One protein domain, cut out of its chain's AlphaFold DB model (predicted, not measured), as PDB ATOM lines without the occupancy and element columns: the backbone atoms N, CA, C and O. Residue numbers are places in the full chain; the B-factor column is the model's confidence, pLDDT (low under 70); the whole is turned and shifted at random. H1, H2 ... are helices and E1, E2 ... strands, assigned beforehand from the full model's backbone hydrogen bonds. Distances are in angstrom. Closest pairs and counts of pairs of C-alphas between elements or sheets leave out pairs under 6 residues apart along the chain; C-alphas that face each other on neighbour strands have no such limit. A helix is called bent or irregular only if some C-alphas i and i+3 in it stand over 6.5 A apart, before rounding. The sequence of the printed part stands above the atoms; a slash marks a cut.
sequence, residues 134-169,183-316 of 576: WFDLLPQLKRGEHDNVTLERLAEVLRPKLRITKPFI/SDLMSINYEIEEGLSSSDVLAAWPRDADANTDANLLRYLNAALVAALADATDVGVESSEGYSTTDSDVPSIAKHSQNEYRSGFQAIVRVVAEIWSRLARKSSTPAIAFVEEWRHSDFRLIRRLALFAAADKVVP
ATOM      1  N   TRP A 134     187.707 243.239 329.427       87.62
ATOM      2  CA  TRP A 134     186.707 242.469 330.157       87.62
ATOM      3  C   TRP A 134     185.287 242.604 329.585       87.62
ATOM      4  O   TRP A 134     184.582 241.599 329.467       87.62
ATOM      5  N   PHE A 135     184.850 243.804 329.182       86.19
ATOM      6  CA  PHE A 135     183.495 243.999 328.644       86.19
ATOM      7  C   PHE A 135     183.313 243.376 327.258       86.19
ATOM      8  O   PHE A 135     182.206 242.942 326.933       86.19
ATOM      9  N   ASP A 136     184.385 243.261 326.475       87.50
ATOM     10  CA  ASP A 136     184.367 242.559 325.189       87.50
ATOM     11  C   ASP A 136     184.407 241.031 325.369       87.50
ATOM     12  O   ASP A 136     183.860 240.278 324.556       87.50
ATOM     13  N   LEU A 137     185.053 240.567 326.441       90.62
ATOM     14  CA  LEU A 137     185.214 239.154 326.776       90.62
ATOM     15  C   LEU A 137     183.969 238.557 327.452       90.62
ATOM     16  O   LEU A 137     183.578 237.426 327.159       90.62
ATOM     17  N   LEU A 138     183.308 239.312 328.331       91.12
ATOM     18  CA  LEU A 138     182.179 238.839 329.136       91.12
ATOM     19  C   LEU A 138     181.021 238.248 328.300       91.12
ATOM     20  O   LEU A 138     180.515 237.183 328.667       91.12
ATOM     21  N   PRO A 139     180.581 238.854 327.176       91.19
ATOM     22  CA  PRO A 139     179.555 238.260 326.323       91.19
ATOM     23  C   PRO A 139     179.979 236.928 325.693       91.19
ATOM     24  O   PRO A 139     179.119 236.077 325.484       91.19
ATOM     25  N   GLN A 140     181.269 236.743 325.390       91.75
ATOM     26  CA  GLN A 140     181.812 235.506 324.807       91.75
ATOM     27  C   GLN A 140     181.752 234.372 325.838       91.75
ATOM     28  O   GLN A 140     181.153 233.328 325.578       91.75
ATOM     29  N   LEU A 141     182.231 234.637 327.059       91.25
ATOM     30  CA  LEU A 141     182.148 233.693 328.180       91.25
ATOM     31  C   LEU A 141     180.696 233.290 328.479       91.25
ATOM     32  O   LEU A 141     180.393 232.109 328.625       91.25
ATOM     33  N   LYS A 142     179.760 234.251 328.479       88.69
ATOM     34  CA  LYS A 142     178.327 233.974 328.695       88.69
ATOM     35  C   LYS A 142     177.683 233.120 327.599       88.69
ATOM     36  O   LYS A 142     176.666 232.482 327.865       88.69
ATOM     37  N   ARG A 143     178.238 233.101 326.383       89.12
ATOM     38  CA  ARG A 143     177.798 232.208 325.295       89.12
ATOM     39  C   ARG A 143     178.432 230.814 325.369       89.12
ATOM     40  O   ARG A 143     178.076 229.960 324.563       89.12
ATOM     41  N   GLY A 144     179.319 230.572 326.337       86.75
ATOM     42  CA  GLY A 144     180.036 229.307 326.499       86.75
ATOM     43  C   GLY A 144     181.227 229.154 325.552       86.75
ATOM     44  O   GLY A 144     181.639 228.031 325.264       86.75
ATOM     45  N   GLU A 145     181.763 230.263 325.034       90.75
ATOM     46  CA  GLU A 145     182.981 230.260 324.224       90.75
ATOM     47  C   GLU A 145     184.194 230.078 325.155       90.75
ATOM     48  O   GLU A 145     184.496 230.939 325.976       90.75
ATOM     49  N   HIS A 146     184.873 228.930 325.055       91.81
ATOM     50  CA  HIS A 146     186.061 228.585 325.858       91.81
ATOM     51  C   HIS A 146     187.235 228.142 324.974       91.81
ATOM     52  O   HIS A 146     187.990 227.234 325.326       91.81
ATOM     53  N   ASP A 147     187.357 228.731 323.784       93.00
ATOM     54  CA  ASP A 147     188.505 228.467 322.924       93.00
ATOM     55  C   ASP A 147     189.801 229.042 323.515       93.00
ATOM     56  O   ASP A 147     189.796 229.891 324.408       93.00
ATOM     57  N   ASN A 148     190.939 228.577 323.001       93.44
ATOM     58  CA  ASN A 148     192.259 228.976 323.488       93.44
ATOM     59  C   ASN A 148     192.471 230.500 323.494       93.44
ATOM     60  O   ASN A 148     193.123 231.011 324.398       93.44
ATOM     61  N   VAL A 149     191.901 231.219 322.520       93.62
ATOM     62  CA  VAL A 149     192.025 232.680 322.415       93.62
ATOM     63  C   VAL A 149     191.262 233.356 323.552       93.62
ATOM     64  O   VAL A 149     191.768 234.282 324.182       93.62
ATOM     65  N   THR A 150     190.063 232.871 323.858       94.19
ATOM     66  CA  THR A 150     189.228 233.376 324.950       94.19
ATOM     67  C   THR A 150     189.889 233.136 326.307       94.19
ATOM     68  O   THR A 150     189.911 234.032 327.151       94.19
ATOM     69  N   LEU A 151     190.483 231.953 326.512       95.69
ATOM     70  CA  LEU A 151     191.193 231.622 327.753       95.69
ATOM     71  C   LEU A 151     192.466 232.452 327.940       95.69
ATOM     72  O   LEU A 151     192.737 232.915 329.048       95.69
ATOM     73  N   GLU A 152     193.224 232.671 326.865       95.00
ATOM     74  CA  GLU A 152     194.408 233.530 326.875       95.00
ATOM     75  C   GLU A 152     194.040 234.977 327.217       95.00
ATOM     76  O   GLU A 152     194.645 235.572 328.109       95.00
ATOM     77  N   ARG A 153     192.993 235.522 326.581       93.94
ATOM     78  CA  ARG A 153     192.482 236.869 326.878       93.94
ATOM     79  C   ARG A 153     192.011 236.991 328.326       93.94
ATOM     80  O   ARG A 153     192.338 237.978 328.977       93.94
ATOM     81  N   LEU A 154     191.303 235.989 328.852       94.38
ATOM     82  CA  LEU A 154     190.878 235.976 330.255       94.38
ATOM     83  C   LEU A 154     192.072 236.020 331.214       94.38
ATOM     84  O   LEU A 154     192.062 236.771 332.189       94.38
ATOM     85  N   ALA A 155     193.106 235.227 330.935       95.38
ATOM     86  CA  ALA A 155     194.310 235.212 331.753       95.38
ATOM     87  C   ALA A 155     195.091 236.532 331.673       95.38
ATOM     88  O   ALA A 155     195.599 236.987 332.694       95.38
ATOM     89  N   GLU A 156     195.150 237.172 330.503       92.75
ATOM     90  CA  GLU A 156     195.833 238.459 330.315       92.75
ATOM     91  C   GLU A 156     195.100 239.631 330.988       92.75
ATOM     92  O   GLU A 156     195.745 240.535 331.516       92.75
ATOM     93  N   VAL A 157     193.766 239.601 331.031       91.88
ATOM     94  CA  VAL A 157     192.946 240.590 331.752       91.88
ATOM     95  C   VAL A 157     193.133 240.474 333.275       91.88
ATOM     96  O   VAL A 157     193.179 241.475 333.987       91.88
ATOM     97  N   LEU A 158     193.307 239.251 333.785       93.56
ATOM     98  CA  LEU A 158     193.626 238.996 335.195       93.56
ATOM     99  C   LEU A 158     195.109 239.157 335.533       93.56
ATOM    100  O   LEU A 158     195.469 239.099 336.710       93.56
ATOM    101  N   ARG A 159     195.985 239.305 334.536       94.75
ATOM    102  CA  ARG A 159     197.423 239.392 334.761       94.75
ATOM    103  C   ARG A 159     197.754 240.716 335.454       94.75
ATOM    104  O   ARG A 159     197.513 241.769 334.863       94.75
ATOM    105  N   PRO A 160     198.369 240.693 336.648       94.12
ATOM    106  CA  PRO A 160     198.825 241.917 337.293       94.12
ATOM    107  C   PRO A 160     199.915 242.595 336.452       94.12
ATOM    108  O   PRO A 160     200.847 241.941 335.975       94.12
ATOM    109  N   LYS A 161     199.804 243.911 336.278       92.00
ATOM    110  CA  LYS A 161     200.691 244.760 335.473       92.00
ATOM    111  C   LYS A 161     201.308 245.852 336.338       92.00
ATOM    112  O   LYS A 161     200.696 246.332 337.286       92.00
ATOM    113  N   LEU A 162     202.524 246.256 335.977       93.00
ATOM    114  CA  LEU A 162     203.292 247.278 336.684       93.00
ATOM    115  C   LEU A 162     202.531 248.613 336.775       93.00
ATOM    116  O   LEU A 162     202.265 249.264 335.758       93.00
ATOM    117  N   ARG A 163     202.295 249.078 338.002       91.44
ATOM    118  CA  ARG A 163     201.799 250.418 338.311       91.44
ATOM    119  C   ARG A 163     202.841 251.190 339.106       91.44
ATOM    120  O   ARG A 163     203.314 250.736 340.144       91.44
ATOM    121  N   ILE A 164     203.178 252.376 338.613       92.31
ATOM    122  CA  ILE A 164     204.057 253.312 339.304       92.31
ATOM    123  C   ILE A 164     203.199 254.458 339.821       92.31
ATOM    124  O   ILE A 164     202.388 255.009 339.080       92.31
ATOM    125  N   THR A 165     203.371 254.807 341.090       89.19
ATOM    126  CA  THR A 165     202.678 255.936 341.717       89.19
ATOM    127  C   THR A 165     203.642 256.750 342.571       89.19
ATOM    128  O   THR A 165     204.765 256.325 342.867       89.19
ATOM    129  N   LYS A 166     203.210 257.953 342.958       86.31
ATOM    130  CA  LYS A 166     203.947 258.786 343.909       86.31
ATOM    131  C   LYS A 166     204.170 257.995 345.211       86.31
ATOM    132  O   LYS A 166     203.227 257.374 345.698       86.31
ATOM    133  N   PRO A 167     205.392 257.990 345.776       79.62
ATOM    134  CA  PRO A 167     205.647 257.267 347.013       79.62
ATOM    135  C   PRO A 167     204.820 257.867 348.156       79.62
ATOM    136  O   PRO A 167     204.733 259.088 348.294       79.62
ATOM    137  N   PHE A 168     204.229 257.004 348.982       65.06
ATOM    138  CA  PHE A 168     203.526 257.421 350.192       65.06
ATOM    139  C   PHE A 168     204.545 257.573 351.329       65.06
ATOM    140  O   PHE A 168     205.102 256.587 351.813       65.06
ATOM    141  N   ILE A 169     204.826 258.809 351.741       60.03
ATOM    142  CA  ILE A 169     205.841 259.117 352.755       60.03
ATOM    143  C   ILE A 169     205.131 259.371 354.093       60.03
ATOM    144  O   ILE A 169     204.585 260.444 354.314       60.03
ATOM    145  N   SER A 183     212.405 251.781 344.535       88.19
ATOM    146  CA  SER A 183     211.351 251.972 345.541       88.19
ATOM    147  C   SER A 183     211.606 253.136 346.514       88.19
ATOM    148  O   SER A 183     210.673 253.589 347.168       88.19
ATOM    149  N   ASP A 184     212.839 253.657 346.602       85.81
ATOM    150  CA  ASP A 184     213.148 254.883 347.361       85.81
ATOM    151  C   ASP A 184     212.698 256.158 346.608       85.81
ATOM    152  O   ASP A 184     212.652 257.256 347.173       85.81
ATOM    153  N   LEU A 185     212.390 256.035 345.311       89.31
ATOM    154  CA  LEU A 185     212.019 257.144 344.425       89.31
ATOM    155  C   LEU A 185     210.538 257.141 344.050       89.31
ATOM    156  O   LEU A 185     209.982 258.196 343.747       89.31
ATOM    157  N   MET A 186     209.904 255.969 344.045       90.94
ATOM    158  CA  MET A 186     208.529 255.779 343.596       90.94
ATOM    159  C   MET A 186     207.872 254.596 344.304       90.94
ATOM    160  O   MET A 186     208.553 253.669 344.731       90.94
ATOM    161  N   SER A 187     206.542 254.597 344.394       90.38
ATOM    162  CA  SER A 187     205.808 253.395 344.785       90.38
ATOM    163  C   SER A 187     205.631 252.504 343.558       90.38
ATOM    164  O   SER A 187     205.195 252.961 342.498       90.38
ATOM    165  N   ILE A 188     206.016 251.239 343.708       92.06
ATOM    166  CA  ILE A 188     206.003 250.225 342.659       92.06
ATOM    167  C   ILE A 188     205.030 249.140 343.093       92.06
ATOM    168  O   ILE A 188     205.331 248.381 344.010       92.06
ATOM    169  N   ASN A 189     203.893 249.062 342.412       91.19
ATOM    170  CA  ASN A 189     202.840 248.096 342.695       91.19
ATOM    171  C   ASN A 189     202.491 247.314 341.427       91.19
ATOM    172  O   ASN A 189     202.929 247.646 340.321       91.19
ATOM    173  N   TYR A 190     201.675 246.282 341.591       92.69
ATOM    174  CA  TYR A 190     201.058 245.562 340.489       92.69
ATOM    175  C   TYR A 190     199.551 245.679 340.605       92.69
ATOM    176  O   TYR A 190     199.014 245.631 341.707       92.69
ATOM    177  N   GLU A 191     198.868 245.826 339.477       89.81
ATOM    178  CA  GLU A 191     197.413 245.931 339.431       89.81
ATOM    179  C   GLU A 191     196.844 245.258 338.191       89.81
ATOM    180  O   GLU A 191     197.507 245.147 337.162       89.81
ATOM    181  N   ILE A 192     195.609 244.790 338.309       88.81
ATOM    182  CA  ILE A 192     194.831 244.291 337.176       88.81
ATOM    183  C   ILE A 192     194.032 245.438 336.549       88.81
ATOM    184  O   ILE A 192     194.061 246.566 337.037       88.81
ATOM    185  N   GLU A 193     193.322 245.148 335.463       80.19
ATOM    186  CA  GLU A 193     192.397 246.091 334.831       80.19
ATOM    187  C   GLU A 193     191.386 246.662 335.847       80.19
ATOM    188  O   GLU A 193     190.809 245.918 336.647       80.19
ATOM    189  N   GLU A 194     191.194 247.987 335.843       72.12
ATOM    190  CA  GLU A 194     190.316 248.662 336.806       72.12
ATOM    191  C   GLU A 194     188.869 248.160 336.704       72.12
ATOM    192  O   GLU A 194     188.326 247.952 335.620       72.12
ATOM    193  N   GLY A 195     188.227 247.984 337.861       71.31
ATOM    194  CA  GLY A 195     186.828 247.556 337.948       71.31
ATOM    195  C   GLY A 195     186.599 246.052 337.783       71.31
ATOM    196  O   GLY A 195     185.459 245.611 337.918       71.31
ATOM    197  N   LEU A 196     187.644 245.253 337.543       83.62
ATOM    198  CA  LEU A 196     187.535 243.798 337.528       83.62
ATOM    199  C   LEU A 196     187.844 243.194 338.899       83.62
ATOM    200  O   LEU A 196     188.908 243.426 339.469       83.62
ATOM    201  N   SER A 197     186.957 242.337 339.403       85.69
ATOM    202  CA  SER A 197     187.222 241.523 340.591       85.69
ATOM    203  C   SER A 197     187.295 240.028 340.272       85.69
ATOM    204  O   SER A 197     186.735 239.533 339.291       85.69
ATOM    205  N   SER A 198     187.920 239.249 341.164       89.62
ATOM    206  CA  SER A 198     187.858 237.783 341.081       89.62
ATOM    207  C   SER A 198     186.421 237.255 341.123       89.62
ATOM    208  O   SER A 198     186.137 236.205 340.553       89.62
ATOM    209  N   SER A 199     185.514 237.962 341.807       88.62
ATOM    210  CA  SER A 199     184.106 237.574 341.911       88.62
ATOM    211  C   SER A 199     183.396 237.690 340.564       88.62
ATOM    212  O   SER A 199     182.640 236.784 340.215       88.62
ATOM    213  N   ASP A 200     183.689 238.732 339.783       88.94
ATOM    214  CA  ASP A 200     183.114 238.930 338.447       88.94
ATOM    215  C   ASP A 200     183.526 237.806 337.499       88.94
ATOM    216  O   ASP A 200     182.681 237.206 336.829       88.94
ATOM    217  N   VAL A 201     184.814 237.446 337.509       91.31
ATOM    218  CA  VAL A 201     185.323 236.333 336.698       91.31
ATOM    219  C   VAL A 201     184.704 235.006 337.124       91.31
ATOM    220  O   VAL A 201     184.226 234.247 336.284       91.31
ATOM    221  N   LEU A 202     184.669 234.718 338.426       91.25
ATOM    222  CA  LEU A 202     184.123 233.460 338.942       91.25
ATOM    223  C   LEU A 202     182.606 233.333 338.757       91.25
ATOM    224  O   LEU A 202     182.102 232.206 338.733       91.25
ATOM    225  N   ALA A 203     181.890 234.456 338.655       91.00
ATOM    226  CA  ALA A 203     180.470 234.499 338.328       91.00
ATOM    227  C   ALA A 203     180.215 234.301 336.827       91.00
ATOM    228  O   ALA A 203     179.229 233.662 336.461       91.00
ATOM    229  N   ALA A 204     181.093 234.827 335.969       90.94
ATOM    230  CA  ALA A 204     181.014 234.645 334.522       90.94
ATOM    231  C   ALA A 204     181.461 233.247 334.068       90.94
ATOM    232  O   ALA A 204     180.959 232.745 333.065       90.94
ATOM    233  N   TRP A 205     182.392 232.618 334.791       94.00
ATOM    234  CA  TRP A 205     182.892 231.287 334.462       94.00
ATOM    235  C   TRP A 205     181.863 230.192 334.799       94.00
ATOM    236  O   TRP A 205     181.394 230.128 335.945       94.00
ATOM    237  N   PRO A 206     181.525 229.288 333.860       90.81
ATOM    238  CA  PRO A 206     180.521 228.249 334.083       90.81
ATOM    239  C   PRO A 206     180.904 227.316 335.236       90.81
ATOM    240  O   PRO A 206     182.022 226.808 335.342       90.81
ATOM    241  N   ARG A 207     179.943 227.054 336.128       88.06
ATOM    242  CA  ARG A 207     180.148 226.150 337.275       88.06
ATOM    243  C   ARG A 207     180.268 224.687 336.837       88.06
ATOM    244  O   ARG A 207     180.946 223.899 337.499       88.06
ATOM    245  N   ASP A 208     179.635 224.351 335.723       86.94
ATOM    246  CA  ASP A 208     179.532 223.031 335.109       86.94
ATOM    247  C   ASP A 208     180.532 222.795 333.964       86.94
ATOM    248  O   ASP A 208     180.427 221.773 333.290       86.94
ATOM    249  N   ALA A 209     181.533 223.673 333.777       92.06
ATOM    250  CA  ALA A 209     182.656 223.397 332.875       92.06
ATOM    251  C   ALA A 209     183.236 221.998 333.131       92.06
ATOM    252  O   ALA A 209     183.376 221.566 334.278       92.06
ATOM    253  N   ASP A 210     183.598 221.277 332.078       95.06
ATOM    254  CA  ASP A 210     184.236 219.975 332.233       95.06
ATOM    255  C   ASP A 210     185.677 220.111 332.774       95.06
ATOM    256  O   ASP A 210     186.280 221.189 332.777       95.06
ATOM    257  N   ALA A 211     186.250 218.997 333.238       96.50
ATOM    258  CA  ALA A 211     187.582 218.984 333.843       96.50
ATOM    259  C   ALA A 211     188.698 219.445 332.887       96.50
ATOM    260  O   ALA A 211     189.681 220.028 333.339       96.50
ATOM    261  N   ASN A 212     188.576 219.193 331.580       96.38
ATOM    262  CA  ASN A 212     189.583 219.619 330.611       96.38
ATOM    263  C   ASN A 212     189.517 221.134 330.374       96.38
ATOM    264  O   ASN A 212     190.559 221.778 330.276       96.38
ATOM    265  N   THR A 213     188.311 221.702 330.349       96.06
ATOM    266  CA  THR A 213     188.091 223.152 330.247       96.06
ATOM    267  C   THR A 213     188.652 223.894 331.469       96.06
ATOM    268  O   THR A 213     189.438 224.828 331.298       96.06
ATOM    269  N   ASP A 214     188.375 223.427 332.695       97.06
ATOM    270  CA  ASP A 214     188.978 223.990 333.920       97.06
ATOM    271  C   ASP A 214     190.515 223.845 333.926       97.06
ATOM    272  O   ASP A 214     191.235 224.785 334.271       97.06
ATOM    273  N   ALA A 215     191.045 222.692 333.499       98.06
ATOM    274  CA  ALA A 215     192.488 222.471 333.411       98.06
ATOM    275  C   ALA A 215     193.167 223.357 332.350       98.06
ATOM    276  O   ALA A 215     194.291 223.808 332.563       98.06
ATOM    277  N   ASN A 216     192.510 223.621 331.216       97.56
ATOM    278  CA  ASN A 216     193.001 224.562 330.209       97.56
ATOM    279  C   ASN A 216     193.083 225.978 330.779       97.56
ATOM    280  O   ASN A 216     194.136 226.602 330.676       97.56
ATOM    281  N   LEU A 217     192.017 226.461 331.425       97.62
ATOM    282  CA  LEU A 217     192.023 227.789 332.037       97.62
ATOM    283  C   LEU A 217     193.144 227.916 333.078       97.62
ATOM    284  O   LEU A 217     193.892 228.891 333.057       97.62
ATOM    285  N   LEU A 218     193.320 226.912 333.944       98.19
ATOM    286  CA  LEU A 218     194.403 226.914 334.932       98.19
ATOM    287  C   LEU A 218     195.790 227.014 334.299       98.19
ATOM    288  O   LEU A 218     196.634 227.713 334.849       98.19
ATOM    289  N   ARG A 219     196.032 226.378 333.143       98.50
ATOM    290  CA  ARG A 219     197.312 226.516 332.427       98.50
ATOM    291  C   ARG A 219     197.572 227.961 332.003       98.50
ATOM    292  O   ARG A 219     198.669 228.463 332.233       98.50
ATOM    293  N   TYR A 220     196.571 228.633 331.432       98.44
ATOM    294  CA  TYR A 220     196.698 230.032 331.017       98.44
ATOM    295  C   TYR A 220     196.883 230.973 332.212       98.44
ATOM    296  O   TYR A 220     197.785 231.809 332.197       98.44
ATOM    297  N   LEU A 221     196.099 230.796 333.280       98.44
ATOM    298  CA  LEU A 221     196.238 231.592 334.503       98.44
ATOM    299  C   LEU A 221     197.601 231.381 335.174       98.44
ATOM    300  O   LEU A 221     198.226 232.344 335.609       98.44
ATOM    301  N   ASN A 222     198.085 230.138 335.231       98.31
ATOM    302  CA  ASN A 222     199.403 229.815 335.773       98.31
ATOM    303  C   ASN A 222     200.518 230.489 334.964       98.31
ATOM    304  O   ASN A 222     201.397 231.121 335.545       98.31
ATOM    305  N   ALA A 223     200.453 230.424 333.630       98.31
ATOM    306  CA  ALA A 223     201.423 231.085 332.760       98.31
ATOM    307  C   ALA A 223     201.416 232.613 332.942       98.31
ATOM    308  O   ALA A 223     202.480 233.222 333.070       98.31
ATOM    309  N   ALA A 224     200.234 233.232 333.016       97.94
ATOM    310  CA  ALA A 224     200.094 234.667 333.262       97.94
ATOM    311  C   ALA A 224     200.641 235.074 334.641       97.94
ATOM    312  O   ALA A 224     201.363 236.068 334.752       97.94
ATOM    313  N   LEU A 225     200.359 234.280 335.680       98.25
ATOM    314  CA  LEU A 225     200.858 234.506 337.035       98.25
ATOM    315  C   LEU A 225     202.385 234.383 337.102       98.25
ATOM    316  O   LEU A 225     203.042 235.281 337.621       98.25
ATOM    317  N   VAL A 226     202.964 233.329 336.520       97.88
ATOM    318  CA  VAL A 226     204.424 233.152 336.419       97.88
ATOM    319  C   VAL A 226     205.067 234.324 335.679       97.88
ATOM    320  O   VAL A 226     206.076 234.861 336.135       97.88
ATOM    321  N   ALA A 227     204.466 234.775 334.578       97.00
ATOM    322  CA  ALA A 227     204.980 235.904 333.814       97.00
ATOM    323  C   ALA A 227     204.917 237.229 334.596       97.00
ATOM    324  O   ALA A 227     205.794 238.070 334.419       97.00
ATOM    325  N   ALA A 228     203.907 237.436 335.447       96.88
ATOM    326  CA  ALA A 228     203.825 238.604 336.331       96.88
ATOM    327  C   ALA A 228     204.801 238.515 337.522       96.88
ATOM    328  O   ALA A 228     205.365 239.522 337.934       96.88
ATOM    329  N   LEU A 229     205.055 237.318 338.054       97.31
ATOM    330  CA  LEU A 229     206.006 237.114 339.155       97.31
ATOM    331  C   LEU A 229     207.463 237.263 338.707       97.31
ATOM    332  O   LEU A 229     208.262 237.895 339.400       97.31
ATOM    333  N   ALA A 230     207.802 236.732 337.529       96.19
ATOM    334  CA  ALA A 230     209.104 236.956 336.901       96.19
ATOM    335  C   ALA A 230     209.356 238.456 336.697       96.19
ATOM    336  O   ALA A 230     210.444 238.959 336.971       96.19
ATOM    337  N   ASP A 231     208.311 239.174 336.290       94.94
ATOM    338  CA  ASP A 231     208.345 240.616 336.125       94.94
ATOM    339  C   ASP A 231     208.580 241.366 337.441       94.94
ATOM    340  O   ASP A 231     209.475 242.203 337.542       94.94
ATOM    341  N   ALA A 232     207.825 241.024 338.485       95.06
ATOM    342  CA  ALA A 232     207.974 241.611 339.814       95.06
ATOM    343  C   ALA A 232     209.369 241.364 340.411       95.06
ATOM    344  O   ALA A 232     209.915 242.237 341.096       95.06
ATOM    345  N   THR A 233     209.967 240.213 340.093       94.06
ATOM    346  CA  THR A 233     211.332 239.853 340.498       94.06
ATOM    347  C   THR A 233     212.371 240.728 339.790       94.06
ATOM    348  O   THR A 233     213.250 241.281 340.447       94.06
ATOM    349  N   ASP A 234     212.248 240.933 338.474       91.25
ATOM    350  CA  ASP A 234     213.150 241.807 337.698       91.25
ATOM    351  C   ASP A 234     213.103 243.269 338.185       91.25
ATOM    352  O   ASP A 234     214.127 243.944 338.391       91.25
ATOM    353  N   VAL A 235     211.891 243.748 338.475       90.94
ATOM    354  CA  VAL A 235     211.668 245.085 339.032       90.94
ATOM    355  C   VAL A 235     212.271 245.214 340.441       90.94
ATOM    356  O   VAL A 235     212.788 246.281 340.782       90.94
ATOM    357  N   GLY A 236     212.319 244.119 341.206       89.00
ATOM    358  CA  GLY A 236     212.933 244.043 342.535       89.00
ATOM    359  C   GLY A 236     211.953 244.222 343.696       89.00
ATOM    360  O   GLY A 236     212.374 244.585 344.790       89.00
ATOM    361  N   VAL A 237     210.654 244.003 343.463       89.56
ATOM    362  CA  VAL A 237     209.603 244.045 344.505       89.56
ATOM    363  C   VAL A 237     209.142 242.654 344.950       89.56
ATOM    364  O   VAL A 237     208.405 242.524 345.929       89.56
ATOM    365  N   GLU A 238     209.598 241.614 344.249       91.81
ATOM    366  CA  GLU A 238     209.379 240.211 344.587       91.81
ATOM    367  C   GLU A 238     210.716 239.494 344.801       91.81
ATOM    368  O   GLU A 238     211.682 239.737 344.077       91.81
ATOM    369  N   SER A 239     210.782 238.632 345.819       85.62
ATOM    370  CA  SER A 239     211.984 237.875 346.168       85.62
ATOM    371  C   SER A 239     211.632 236.589 346.913       85.62
ATOM    372  O   SER A 239     210.664 236.523 347.672       85.62
ATOM    373  N   SER A 240     212.471 235.563 346.764       76.12
ATOM    374  CA  SER A 240     212.422 234.364 347.608       76.12
ATOM    375  C   SER A 240     212.869 234.637 349.051       76.12
ATOM    376  O   SER A 240     212.578 233.841 349.942       76.12
ATOM    377  N   GLU A 241     213.526 235.770 349.301       75.81
ATOM    378  CA  GLU A 241     214.015 236.179 350.613       75.81
ATOM    379  C   GLU A 241     213.201 237.337 351.188       75.81
ATOM    380  O   GLU A 241     212.979 238.357 350.534       75.81
ATOM    381  N   GLY A 242     212.814 237.204 352.457       77.62
ATOM    382  CA  GLY A 242     212.093 238.249 353.174       77.62
ATOM    383  C   GLY A 242     210.649 238.442 352.706       77.62
ATOM    384  O   GLY A 242     210.078 237.615 352.003       77.62
ATOM    385  N   TYR A 243     210.047 239.528 353.182       79.44
ATOM    386  CA  TYR A 243     208.671 239.901 352.869       79.44
ATOM    387  C   TYR A 243     208.624 240.659 351.536       79.44
ATOM    388  O   TYR A 243     209.446 241.550 351.313       79.44
ATOM    389  N   SER A 244     207.689 240.309 350.656       86.75
ATOM    390  CA  SER A 244     207.602 240.827 349.283       86.75
ATOM    391  C   SER A 244     206.202 241.340 348.932       86.75
ATOM    392  O   SER A 244     205.261 241.186 349.713       86.75
ATOM    393  N   THR A 245     206.048 241.945 347.746       89.19
ATOM    394  CA  THR A 245     204.759 242.504 347.291       89.19
ATOM    395  C   THR A 245     203.638 241.466 347.331       89.19
ATOM    396  O   THR A 245     202.542 241.754 347.807       89.19
ATOM    397  N   THR A 246     203.919 240.218 346.943       91.75
ATOM    398  CA  THR A 246     202.905 239.157 346.925       91.75
ATOM    399  C   THR A 246     202.441 238.730 348.316       91.75
ATOM    400  O   THR A 246     201.304 238.284 348.461       91.75
ATOM    401  N   ASP A 247     203.261 238.893 349.359       87.44
ATOM    402  CA  ASP A 247     202.841 238.608 350.737       87.44
ATOM    403  C   ASP A 247     201.902 239.694 351.291       87.44
ATOM    404  O   ASP A 247     201.182 239.446 352.262       87.44
ATOM    405  N   SER A 248     201.926 240.892 350.695       85.81
ATOM    406  CA  SER A 248     201.015 242.001 351.016       85.81
ATOM    407  C   SER A 248     199.713 241.892 350.231       85.81
ATOM    408  O   SER A 248     198.630 242.022 350.803       85.81
ATOM    409  N   ASP A 249     199.823 241.619 348.930       91.06
ATOM    410  CA  ASP A 249     198.682 241.498 348.021       91.06
ATOM    411  C   ASP A 249     197.858 240.247 348.328       91.06
ATOM    412  O   ASP A 249     196.633 240.276 348.264       91.06
ATOM    413  N   VAL A 250     198.522 239.153 348.716       93.88
ATOM    414  CA  VAL A 250     197.901 237.849 348.961       93.88
ATOM    415  C   VAL A 250     198.157 237.403 350.404       93.88
ATOM    416  O   VAL A 250     198.995 236.524 350.643       93.88
ATOM    417  N   PRO A 251     197.440 237.949 351.404       90.81
ATOM    418  CA  PRO A 251     197.575 237.499 352.789       90.81
ATOM    419  C   PRO A 251     197.249 236.013 352.947       90.81
ATOM    420  O   PRO A 251     197.925 235.303 353.688       90.81
ATOM    421  N   SER A 252     196.257 235.510 352.202       92.88
ATOM    422  CA  SER A 252     195.956 234.083 352.141       92.88
ATOM    423  C   SER A 252     195.462 233.615 350.775       92.88
ATOM    424  O   SER A 252     194.644 234.269 350.131       92.88
ATOM    425  N   ILE A 253     195.875 232.407 350.387       96.12
ATOM    426  CA  ILE A 253     195.367 231.719 349.196       96.12
ATOM    427  C   ILE A 253     193.915 231.271 349.379       96.12
ATOM    428  O   ILE A 253     193.120 231.359 348.443       96.12
ATOM    429  N   ALA A 254     193.526 230.779 350.563       91.31
ATOM    430  CA  ALA A 254     192.126 230.419 350.808       91.31
ATOM    431  C   ALA A 254     191.270 231.672 351.035       91.31
ATOM    432  O   ALA A 254     191.785 232.757 351.296       91.31
ATOM    433  N   LYS A 255     189.946 231.536 350.922       89.00
ATOM    434  CA  LYS A 255     189.028 232.655 351.151       89.00
ATOM    435  C   LYS A 255     189.149 233.123 352.605       89.00
ATOM    436  O   LYS A 255     189.093 232.302 353.517       89.00
ATOM    437  N   HIS A 256     189.322 234.426 352.802       86.88
ATOM    438  CA  HIS A 256     189.502 235.034 354.115       86.88
ATOM    439  C   HIS A 256     189.165 236.533 354.062       86.88
ATOM    440  O   HIS A 256     189.357 237.138 353.011       86.88
ATOM    441  N   SER A 257     188.720 237.133 355.171       82.88
ATOM    442  CA  SER A 257     188.409 238.575 355.249       82.88
ATOM    443  C   SER A 257     189.638 239.459 355.018       82.88
ATOM    444  O   SER A 257     189.558 240.463 354.331       82.88
ATOM    445  N   GLN A 258     190.819 239.037 355.483       82.06
ATOM    446  CA  GLN A 258     192.101 239.727 355.215       82.06
ATOM    447  C   GLN A 258     192.419 239.929 353.721       82.06
ATOM    448  O   GLN A 258     193.259 240.762 353.376       82.06
ATOM    449  N   ASN A 259     191.779 239.153 352.842       84.81
ATOM    450  CA  ASN A 259     191.938 239.279 351.398       84.81
ATOM    451  C   ASN A 259     191.028 240.354 350.784       84.81
ATOM    452  O   ASN A 259     191.154 240.641 349.593       84.81
ATOM    453  N   GLU A 260     190.071 240.888 351.541       78.81
ATOM    454  CA  GLU A 260     189.158 241.922 351.066       78.81
ATOM    455  C   GLU A 260     189.927 243.202 350.742       78.81
ATOM    456  O   GLU A 260     190.927 243.531 351.381       78.81
ATOM    457  N   TYR A 261     189.472 243.902 349.700       74.50
ATOM    458  CA  TYR A 261     190.063 245.151 349.205       74.50
ATOM    459  C   TYR A 261     191.531 245.056 348.751       74.50
ATOM    460  O   TYR A 261     192.167 246.079 348.501       74.50
ATOM    461  N   ARG A 262     192.080 243.843 348.601       81.62
ATOM    462  CA  ARG A 262     193.420 243.638 348.041       81.62
ATOM    463  C   ARG A 262     193.400 243.735 346.519       81.62
ATOM    464  O   ARG A 262     192.547 243.136 345.862       81.62
ATOM    465  N   SER A 263     194.366 244.464 345.974       80.62
ATOM    466  CA  SER A 263     194.623 244.581 344.538       80.62
ATOM    467  C   SER A 263     195.787 243.667 344.111       80.62
ATOM    468  O   SER A 263     196.124 242.698 344.800       80.62
ATOM    469  N   GLY A 264     196.354 243.913 342.928       90.56
ATOM    470  CA  GLY A 264     197.539 243.215 342.434       90.56
ATOM    471  C   GLY A 264     197.337 241.730 342.200       90.56
ATOM    472  O   GLY A 264     196.478 241.322 341.415       90.56
ATOM    473  N   PHE A 265     198.156 240.905 342.849       95.62
ATOM    474  CA  PHE A 265     198.174 239.459 342.611       95.62
ATOM    475  C   PHE A 265     196.938 238.717 343.146       95.62
ATOM    476  O   PHE A 265     196.689 237.579 342.740       95.62
ATOM    477  N   GLN A 266     196.130 239.335 344.014       94.44
ATOM    478  CA  GLN A 266     195.028 238.642 344.685       94.44
ATOM    479  C   GLN A 266     193.964 238.101 343.731       94.44
ATOM    480  O   GLN A 266     193.477 236.984 343.922       94.44
ATOM    481  N   ALA A 267     193.588 238.868 342.706       93.44
ATOM    482  CA  ALA A 267     192.482 238.498 341.831       93.44
ATOM    483  C   ALA A 267     192.778 237.208 341.053       93.44
ATOM    484  O   ALA A 267     192.006 236.248 341.127       93.44
ATOM    485  N   ILE A 268     193.929 237.149 340.374       96.81
ATOM    486  CA  ILE A 268     194.351 235.961 339.625       96.81
ATOM    487  C   ILE A 268     194.549 234.758 340.549       96.81
ATOM    488  O   ILE A 268     194.076 233.669 340.234       96.81
ATOM    489  N   VAL A 269     195.151 234.946 341.729       97.81
ATOM    490  CA  VAL A 269     195.348 233.869 342.710       97.81
ATOM    491  C   VAL A 269     194.018 233.312 343.202       97.81
ATOM    492  O   VAL A 269     193.850 232.094 343.289       97.81
ATOM    493  N   ARG A 270     193.044 234.180 343.494       95.50
ATOM    494  CA  ARG A 270     191.716 233.758 343.944       95.50
ATOM    495  C   ARG A 270     190.997 232.943 342.874       95.50
ATOM    496  O   ARG A 270     190.367 231.937 343.217       95.50
ATOM    497  N   VAL A 271     191.106 233.346 341.607       96.81
ATOM    498  CA  VAL A 271     190.549 232.592 340.477       96.81
ATOM    499  C   VAL A 271     191.271 231.251 340.333       96.81
ATOM    500  O   VAL A 271     190.602 230.222 340.335       96.81
ATOM    501  N   VAL A 272     192.610 231.221 340.321       98.50
ATOM    502  CA  VAL A 272     193.402 229.976 340.249       98.50
ATOM    503  C   VAL A 272     193.001 228.997 341.352       98.50
ATOM    504  O   VAL A 272     192.683 227.845 341.069       98.50
ATOM    505  N   ALA A 273     192.953 229.445 342.606       98.06
ATOM    506  CA  ALA A 273     192.637 228.583 343.738       98.06
ATOM    507  C   ALA A 273     191.199 228.029 343.683       98.06
ATOM    508  O   ALA A 273     190.960 226.878 344.050       98.06
ATOM    509  N   GLU A 274     190.230 228.820 343.210       97.06
ATOM    510  CA  GLU A 274     188.842 228.370 343.042       97.06
ATOM    511  C   GLU A 274     188.685 227.398 341.860       97.06
ATOM    512  O   GLU A 274     188.069 226.344 342.020       97.06
ATOM    513  N   ILE A 275     189.273 227.694 340.695       97.94
ATOM    514  CA  ILE A 275     189.216 226.794 339.534       97.94
ATOM    515  C   ILE A 275     189.956 225.484 339.831       97.94
ATOM    516  O   ILE A 275     189.444 224.413 339.508       97.94
ATOM    517  N   TRP A 276     191.094 225.527 340.529       98.50
ATOM    518  CA  TRP A 276     191.787 224.317 340.979       98.50
ATOM    519  C   TRP A 276     190.918 223.483 341.927       98.50
ATOM    520  O   TRP A 276     190.788 222.277 341.733       98.50
ATOM    521  N   SER A 277     190.237 224.119 342.885       97.56
ATOM    522  CA  SER A 277     189.326 223.421 343.806       97.56
ATOM    523  C   SER A 277     188.154 222.756 343.071       97.56
ATOM    524  O   SER A 277     187.690 221.686 343.467       97.56
ATOM    525  N   ARG A 278     187.659 223.363 341.984       96.44
ATOM    526  CA  ARG A 278     186.635 222.756 341.114       96.44
ATOM    527  C   ARG A 278     187.201 221.585 340.319       96.44
ATOM    528  O   ARG A 278     186.567 220.532 340.281       96.44
ATOM    529  N   LEU A 279     188.392 221.743 339.742       98.00
ATOM    530  CA  LEU A 279     189.085 220.684 339.016       98.00
ATOM    531  C   LEU A 279     189.328 219.466 339.913       98.00
ATOM    532  O   LEU A 279     188.998 218.356 339.509       98.00
ATOM    533  N   ALA A 280     189.808 219.671 341.141       97.94
ATOM    534  CA  ALA A 280     190.039 218.624 342.138       97.94
ATOM    535  C   ALA A 280     188.804 217.739 342.382       97.94
ATOM    536  O   ALA A 280     188.920 216.518 342.465       97.94
ATOM    537  N   ARG A 281     187.607 218.339 342.419       96.88
ATOM    538  CA  ARG A 281     186.335 217.611 342.591       96.88
ATOM    539  C   ARG A 281     185.910 216.829 341.348       96.88
ATOM    540  O   ARG A 281     185.142 215.880 341.469       96.88
ATOM    541  N   LYS A 282     186.362 217.242 340.161       96.62
ATOM    542  CA  LYS A 282     185.984 216.650 338.866       96.62
ATOM    543  C   LYS A 282     186.983 215.591 338.403       96.62
ATOM    544  O   LYS A 282     186.588 214.585 337.820       96.62
ATOM    545  N   SER A 283     188.277 215.822 338.618       97.19
ATOM    546  CA  SER A 283     189.356 214.953 338.157       97.19
ATOM    547  C   SER A 283     190.620 215.134 339.002       97.19
ATOM    548  O   SER A 283     191.273 216.176 338.966       97.19
ATOM    549  N   SER A 284     190.995 214.084 339.735       96.88
ATOM    550  CA  SER A 284     192.158 214.094 340.626       96.88
ATOM    551  C   SER A 284     193.487 214.150 339.877       96.88
ATOM    552  O   SER A 284     194.371 214.908 340.258       96.88
ATOM    553  N   THR A 285     193.631 213.396 338.784       97.56
ATOM    554  CA  THR A 285     194.880 213.313 338.010       97.56
ATOM    555  C   THR A 285     195.409 214.680 337.544       97.56
ATOM    556  O   THR A 285     196.550 215.002 337.879       97.56
ATOM    557  N   PRO A 286     194.643 215.517 336.812       97.19
ATOM    558  CA  PRO A 286     195.121 216.837 336.407       97.19
ATOM    559  C   PRO A 286     195.279 217.793 337.597       97.19
ATOM    560  O   PRO A 286     196.194 218.610 337.582       97.19
ATOM    561  N   ALA A 287     194.452 217.684 338.644       98.25
ATOM    562  CA  ALA A 287     194.595 218.514 339.840       98.25
ATOM    563  C   ALA A 287     195.926 218.254 340.565       98.25
ATOM    564  O   ALA A 287     196.627 219.205 340.907       98.25
ATOM    565  N   ILE A 288     196.301 216.981 340.741       98.56
ATOM    566  CA  ILE A 288     197.578 216.567 341.344       98.56
ATOM    567  C   ILE A 288     198.760 217.011 340.474       98.56
ATOM    568  O   ILE A 288     199.773 217.447 341.015       98.56
ATOM    569  N   ALA A 289     198.633 216.954 339.143       98.19
ATOM    570  CA  ALA A 289     199.692 217.400 338.236       98.19
ATOM    571  C   ALA A 289     200.061 218.881 338.445       98.19
ATOM    572  O   ALA A 289     201.245 219.203 338.491       98.19
ATOM    573  N   PHE A 290     199.074 219.761 338.658       98.44
ATOM    574  CA  PHE A 290     199.340 221.164 339.005       98.44
ATOM    575  C   PHE A 290     200.062 221.312 340.345       98.44
ATOM    576  O   PHE A 290     200.969 222.126 340.459       98.44
ATOM    577  N   VAL A 291     199.700 220.518 341.358       98.25
ATOM    578  CA  VAL A 291     200.363 220.575 342.673       98.25
ATOM    579  C   VAL A 291     201.834 220.175 342.568       98.25
ATOM    580  O   VAL A 291     202.691 220.849 343.139       98.25
ATOM    581  N   GLU A 292     202.130 219.115 341.814       97.31
ATOM    582  CA  GLU A 292     203.505 218.683 341.545       97.31
ATOM    583  C   GLU A 292     204.294 219.743 340.769       97.31
ATOM    584  O   GLU A 292     205.451 220.001 341.093       97.31
ATOM    585  N   GLU A 293     203.683 220.412 339.789       97.12
ATOM    586  CA  GLU A 293     204.315 221.530 339.080       97.12
ATOM    587  C   GLU A 293     204.612 222.700 340.034       97.12
ATOM    588  O   GLU A 293     205.755 223.149 340.149       97.12
ATOM    589  N   TRP A 294     203.605 223.163 340.776       97.81
ATOM    590  CA  TRP A 294     203.711 224.330 341.651       97.81
ATOM    591  C   TRP A 294     204.703 224.144 342.796       97.81
ATOM    592  O   TRP A 294     205.400 225.088 343.175       97.81
ATOM    593  N   ARG A 295     204.811 222.922 343.323       95.12
ATOM    594  CA  ARG A 295     205.791 222.545 344.348       95.12
ATOM    595  C   ARG A 295     207.228 222.882 343.937       95.12
ATOM    596  O   ARG A 295     208.019 223.255 344.801       95.12
ATOM    597  N   HIS A 296     207.569 222.715 342.660       93.69
ATOM    598  CA  HIS A 296     208.930 222.907 342.147       93.69
ATOM    599  C   HIS A 296     209.158 224.310 341.567       93.69
ATOM    600  O   HIS A 296     210.214 224.567 340.997       93.69
ATOM    601  N   SER A 297     208.185 225.215 341.690       94.62
ATOM    602  CA  SER A 297     208.327 226.588 341.210       94.62
ATOM    603  C   SER A 297     209.364 227.362 342.020       94.62
ATOM    604  O   SER A 297     209.437 227.201 343.240       94.62
ATOM    605  N   ASP A 298     210.088 228.270 341.364       92.62
ATOM    606  CA  ASP A 298     211.010 229.215 342.005       92.62
ATOM    607  C   ASP A 298     210.283 230.350 342.747       92.62
ATOM    608  O   ASP A 298     210.843 230.953 343.667       92.62
ATOM    609  N   PHE A 299     208.999 230.577 342.457       94.56
ATOM    610  CA  PHE A 299     208.218 231.653 343.066       94.56
ATOM    611  C   PHE A 299     207.487 231.204 344.338       94.56
ATOM    612  O   PHE A 299     206.698 230.252 344.317       94.56
ATOM    613  N   ARG A 300     207.680 231.937 345.447       94.56
ATOM    614  CA  ARG A 300     207.046 231.634 346.745       94.56
ATOM    615  C   ARG A 300     205.521 231.592 346.642       94.56
ATOM    616  O   ARG A 300     204.910 230.659 347.154       94.56
ATOM    617  N   LEU A 301     204.902 232.542 345.937       96.25
ATOM    618  CA  LEU A 301     203.445 232.577 345.764       96.25
ATOM    619  C   LEU A 301     202.889 231.318 345.070       96.25
ATOM    620  O   LEU A 301     201.834 230.814 345.456       96.25
ATOM    621  N   ILE A 302     203.614 230.760 344.097       97.38
ATOM    622  CA  ILE A 302     203.222 229.507 343.438       97.38
ATOM    623  C   ILE A 302     203.367 228.322 344.403       97.38
ATOM    624  O   ILE A 302     202.462 227.495 344.512       97.38
ATOM    625  N   ARG A 303     204.443 228.270 345.199       96.62
ATOM    626  CA  ARG A 303     204.572 227.259 346.264       96.62
ATOM    627  C   ARG A 303     203.459 227.377 347.315       96.62
ATOM    628  O   ARG A 303     202.987 226.358 347.812       96.62
ATOM    629  N   ARG A 304     202.974 228.589 347.613       97.12
ATOM    630  CA  ARG A 304     201.805 228.819 348.487       97.12
ATOM    631  C   ARG A 304     200.511 228.260 347.894       97.12
ATOM    632  O   ARG A 304     199.751 227.629 348.626       97.12
ATOM    633  N   LEU A 305     200.278 228.419 346.588       98.31
ATOM    634  CA  LEU A 305     199.169 227.748 345.887       98.31
ATOM    635  C   LEU A 305     199.258 226.227 346.035       98.31
ATOM    636  O   LEU A 305     198.258 225.570 346.321       98.31
ATOM    637  N   ALA A 306     200.469 225.684 345.912       98.06
ATOM    638  CA  ALA A 306     200.735 224.273 346.126       98.06
ATOM    639  C   ALA A 306     200.370 223.844 347.566       98.06
ATOM    640  O   ALA A 306     199.648 222.865 347.747       98.06
ATOM    641  N   LEU A 307     200.818 224.578 348.592       98.25
ATOM    642  CA  LEU A 307     200.502 224.290 350.001       98.25
ATOM    643  C   LEU A 307     198.994 224.340 350.287       98.25
ATOM    644  O   LEU A 307     198.477 223.473 350.989       98.25
ATOM    645  N   PHE A 308     198.289 225.325 349.723       98.06
ATOM    646  CA  PHE A 308     196.829 225.413 349.798       98.06
ATOM    647  C   PHE A 308     196.163 224.169 349.201       98.06
ATOM    648  O   PHE A 308     195.310 223.556 349.837       98.06
ATOM    649  N   ALA A 309     196.581 223.780 347.999       98.25
ATOM    650  CA  ALA A 309     196.049 222.623 347.299       98.25
ATOM    651  C   ALA A 309     196.325 221.302 348.039       98.25
ATOM    652  O   ALA A 309     195.472 220.419 348.086       98.25
ATOM    653  N   ALA A 310     197.490 221.176 348.676       98.00
ATOM    654  CA  ALA A 310     197.891 219.988 349.428       98.00
ATOM    655  C   ALA A 310     197.034 219.695 350.668       98.00
ATOM    656  O   ALA A 310     197.089 218.581 351.200       98.00
ATOM    657  N   ALA A 311     196.262 220.679 351.139       96.88
ATOM    658  CA  ALA A 311     195.313 220.491 352.229       96.88
ATOM    659  C   ALA A 311     194.066 219.710 351.778       96.88
ATOM    660  O   ALA A 311     193.387 219.106 352.608       96.88
ATOM    661  N   ASP A 312     193.769 219.676 350.476       97.38
ATOM    662  CA  ASP A 312     192.661 218.894 349.934       97.38
ATOM    663  C   ASP A 312     193.007 217.394 349.891       97.38
ATOM    664  O   ASP A 312     194.106 216.985 349.509       97.38
ATOM    665  N   LYS A 313     192.032 216.549 350.239       96.25
ATOM    666  CA  LYS A 313     192.184 215.086 350.301       96.25
ATOM    667  C   LYS A 313     192.406 214.432 348.939       96.25
ATOM    668  O   LYS A 313     192.833 213.278 348.894       96.25
ATOM    669  N   VAL A 314     192.131 215.137 347.839       97.25
ATOM    670  CA  VAL A 314     192.500 214.682 346.494       97.25
ATOM    671  C   VAL A 314     194.015 214.502 346.363       97.25
ATOM    672  O   VAL A 314     194.469 213.644 345.605       97.25
ATOM    673  N   VAL A 315     194.801 215.292 347.104       98.12
ATOM    674  CA  VAL A 315     196.260 215.230 347.101       98.12
ATOM    675  C   VAL A 315     196.723 214.143 348.080       98.12
ATOM    676  O   VAL A 315     196.378 214.191 349.264       98.12
ATOM    677  N   PRO A 316     197.540 213.164 347.643       97.81
ATOM    678  CA  PRO A 316     198.035 212.111 348.526       97.81
ATOM    679  C   PRO A 316     198.775 212.665 349.751       97.81
ATOM    680  O   PRO A 316     199.605 213.563 349.622       97.81
TER     681      PRO A 316
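What this domain is: This is residues 134 to 169 and 183 to 316 of the 576 residues of an uncharacterized protein of Bradyrhizobium sp. (UniProt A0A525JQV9). Four helices, H4, H6, H7 and H8, make an up-and-down bundle, each running against the one before it in the chain. Three shorter helices cover one side of it, H2 packing on H4, H3 on H6, and H1 over H2 and H3, while a small two-stranded ribbon, E1 and E2, lies by the last part of H4. The printed part has 170 residues with eight named helices and two named strands, in the order H1 H2 E1 E2 H3 H4 H5 H6 H7 H8; the sheet, E1 - E2, is antiparallel and the class is mostly helix. The whole is compact, with a radius of gyration of the C-alphas of 15.9 A and spans of 48 by 40 by 28 A.

Where its parts are: H1, residues 134 to 142, begins with C-alpha 134 at (186.707, 242.469, 330.157); it is irregular, but only just, with C-alphas 136 and 139 6.6 A apart. H2 is residues 148 to 157, E1 161 to 165, E2 187 to 191 and H3 198 to 204. H4, residues 211 to 235, is the longest helix at 35.9 A, from C-alpha 211 at (187.582, 218.984, 333.843). H5 is residues 245 to 249. H6, residues 266 to 282, measures 24.5 A, H7, residues 284 to 295, 16.5 A, and H8, residues 300 to 310, 15.1 A, ending with C-alpha 310 at (197.891, 219.988, 349.428).

How they stand to each other: H6 is the hub, touching H3, H4, H7 and H8. It touches H4 at a shallow tilt of 29 degrees, opposite ways, the closest C-alphas being those of Ala 211 and Leu 279, 5.6 A apart. H7 and H8 form a helical hairpin; their closest C-alphas, of Val 291 and Ala 306, are 5.1 A apart. H3 touches H6 with the C-alphas of Ser 198 and Ala 267 closest, 4.7 A apart. H2 touches H4 at a steep tilt of 40 degrees, closest at the C-alphas of Ala 155 and Leu 221, 4.9 A. H1 and H2 form a helical hairpin, closest at the C-alphas of Trp 134 and Val 157, 6.7 A. H4 and H5 are near each other. E1 and E2 are antiparallel at 145 degrees, with N 163 and O 189 2.8 A apart, within hydrogen-bond range. In H2, H3, H4, H5, H7 and H8 every O i to N i+4 pair is within range; in H1 3 of 5 are, in H6 12 of 13.

The domain as a whole: The two C-alphas farthest apart, of Ile 169 and Thr 285, are 49.4 A apart. Residues 170 to 182 are not printed, and C-alphas 169 and 183 are 11.6 A apart across this cut, which falls between E1 and E2. The link from H5 to H6, residues 250 to 265, is long. Mean pLDDT of the printed part is 92.1; residues 168 to 169 are under 70.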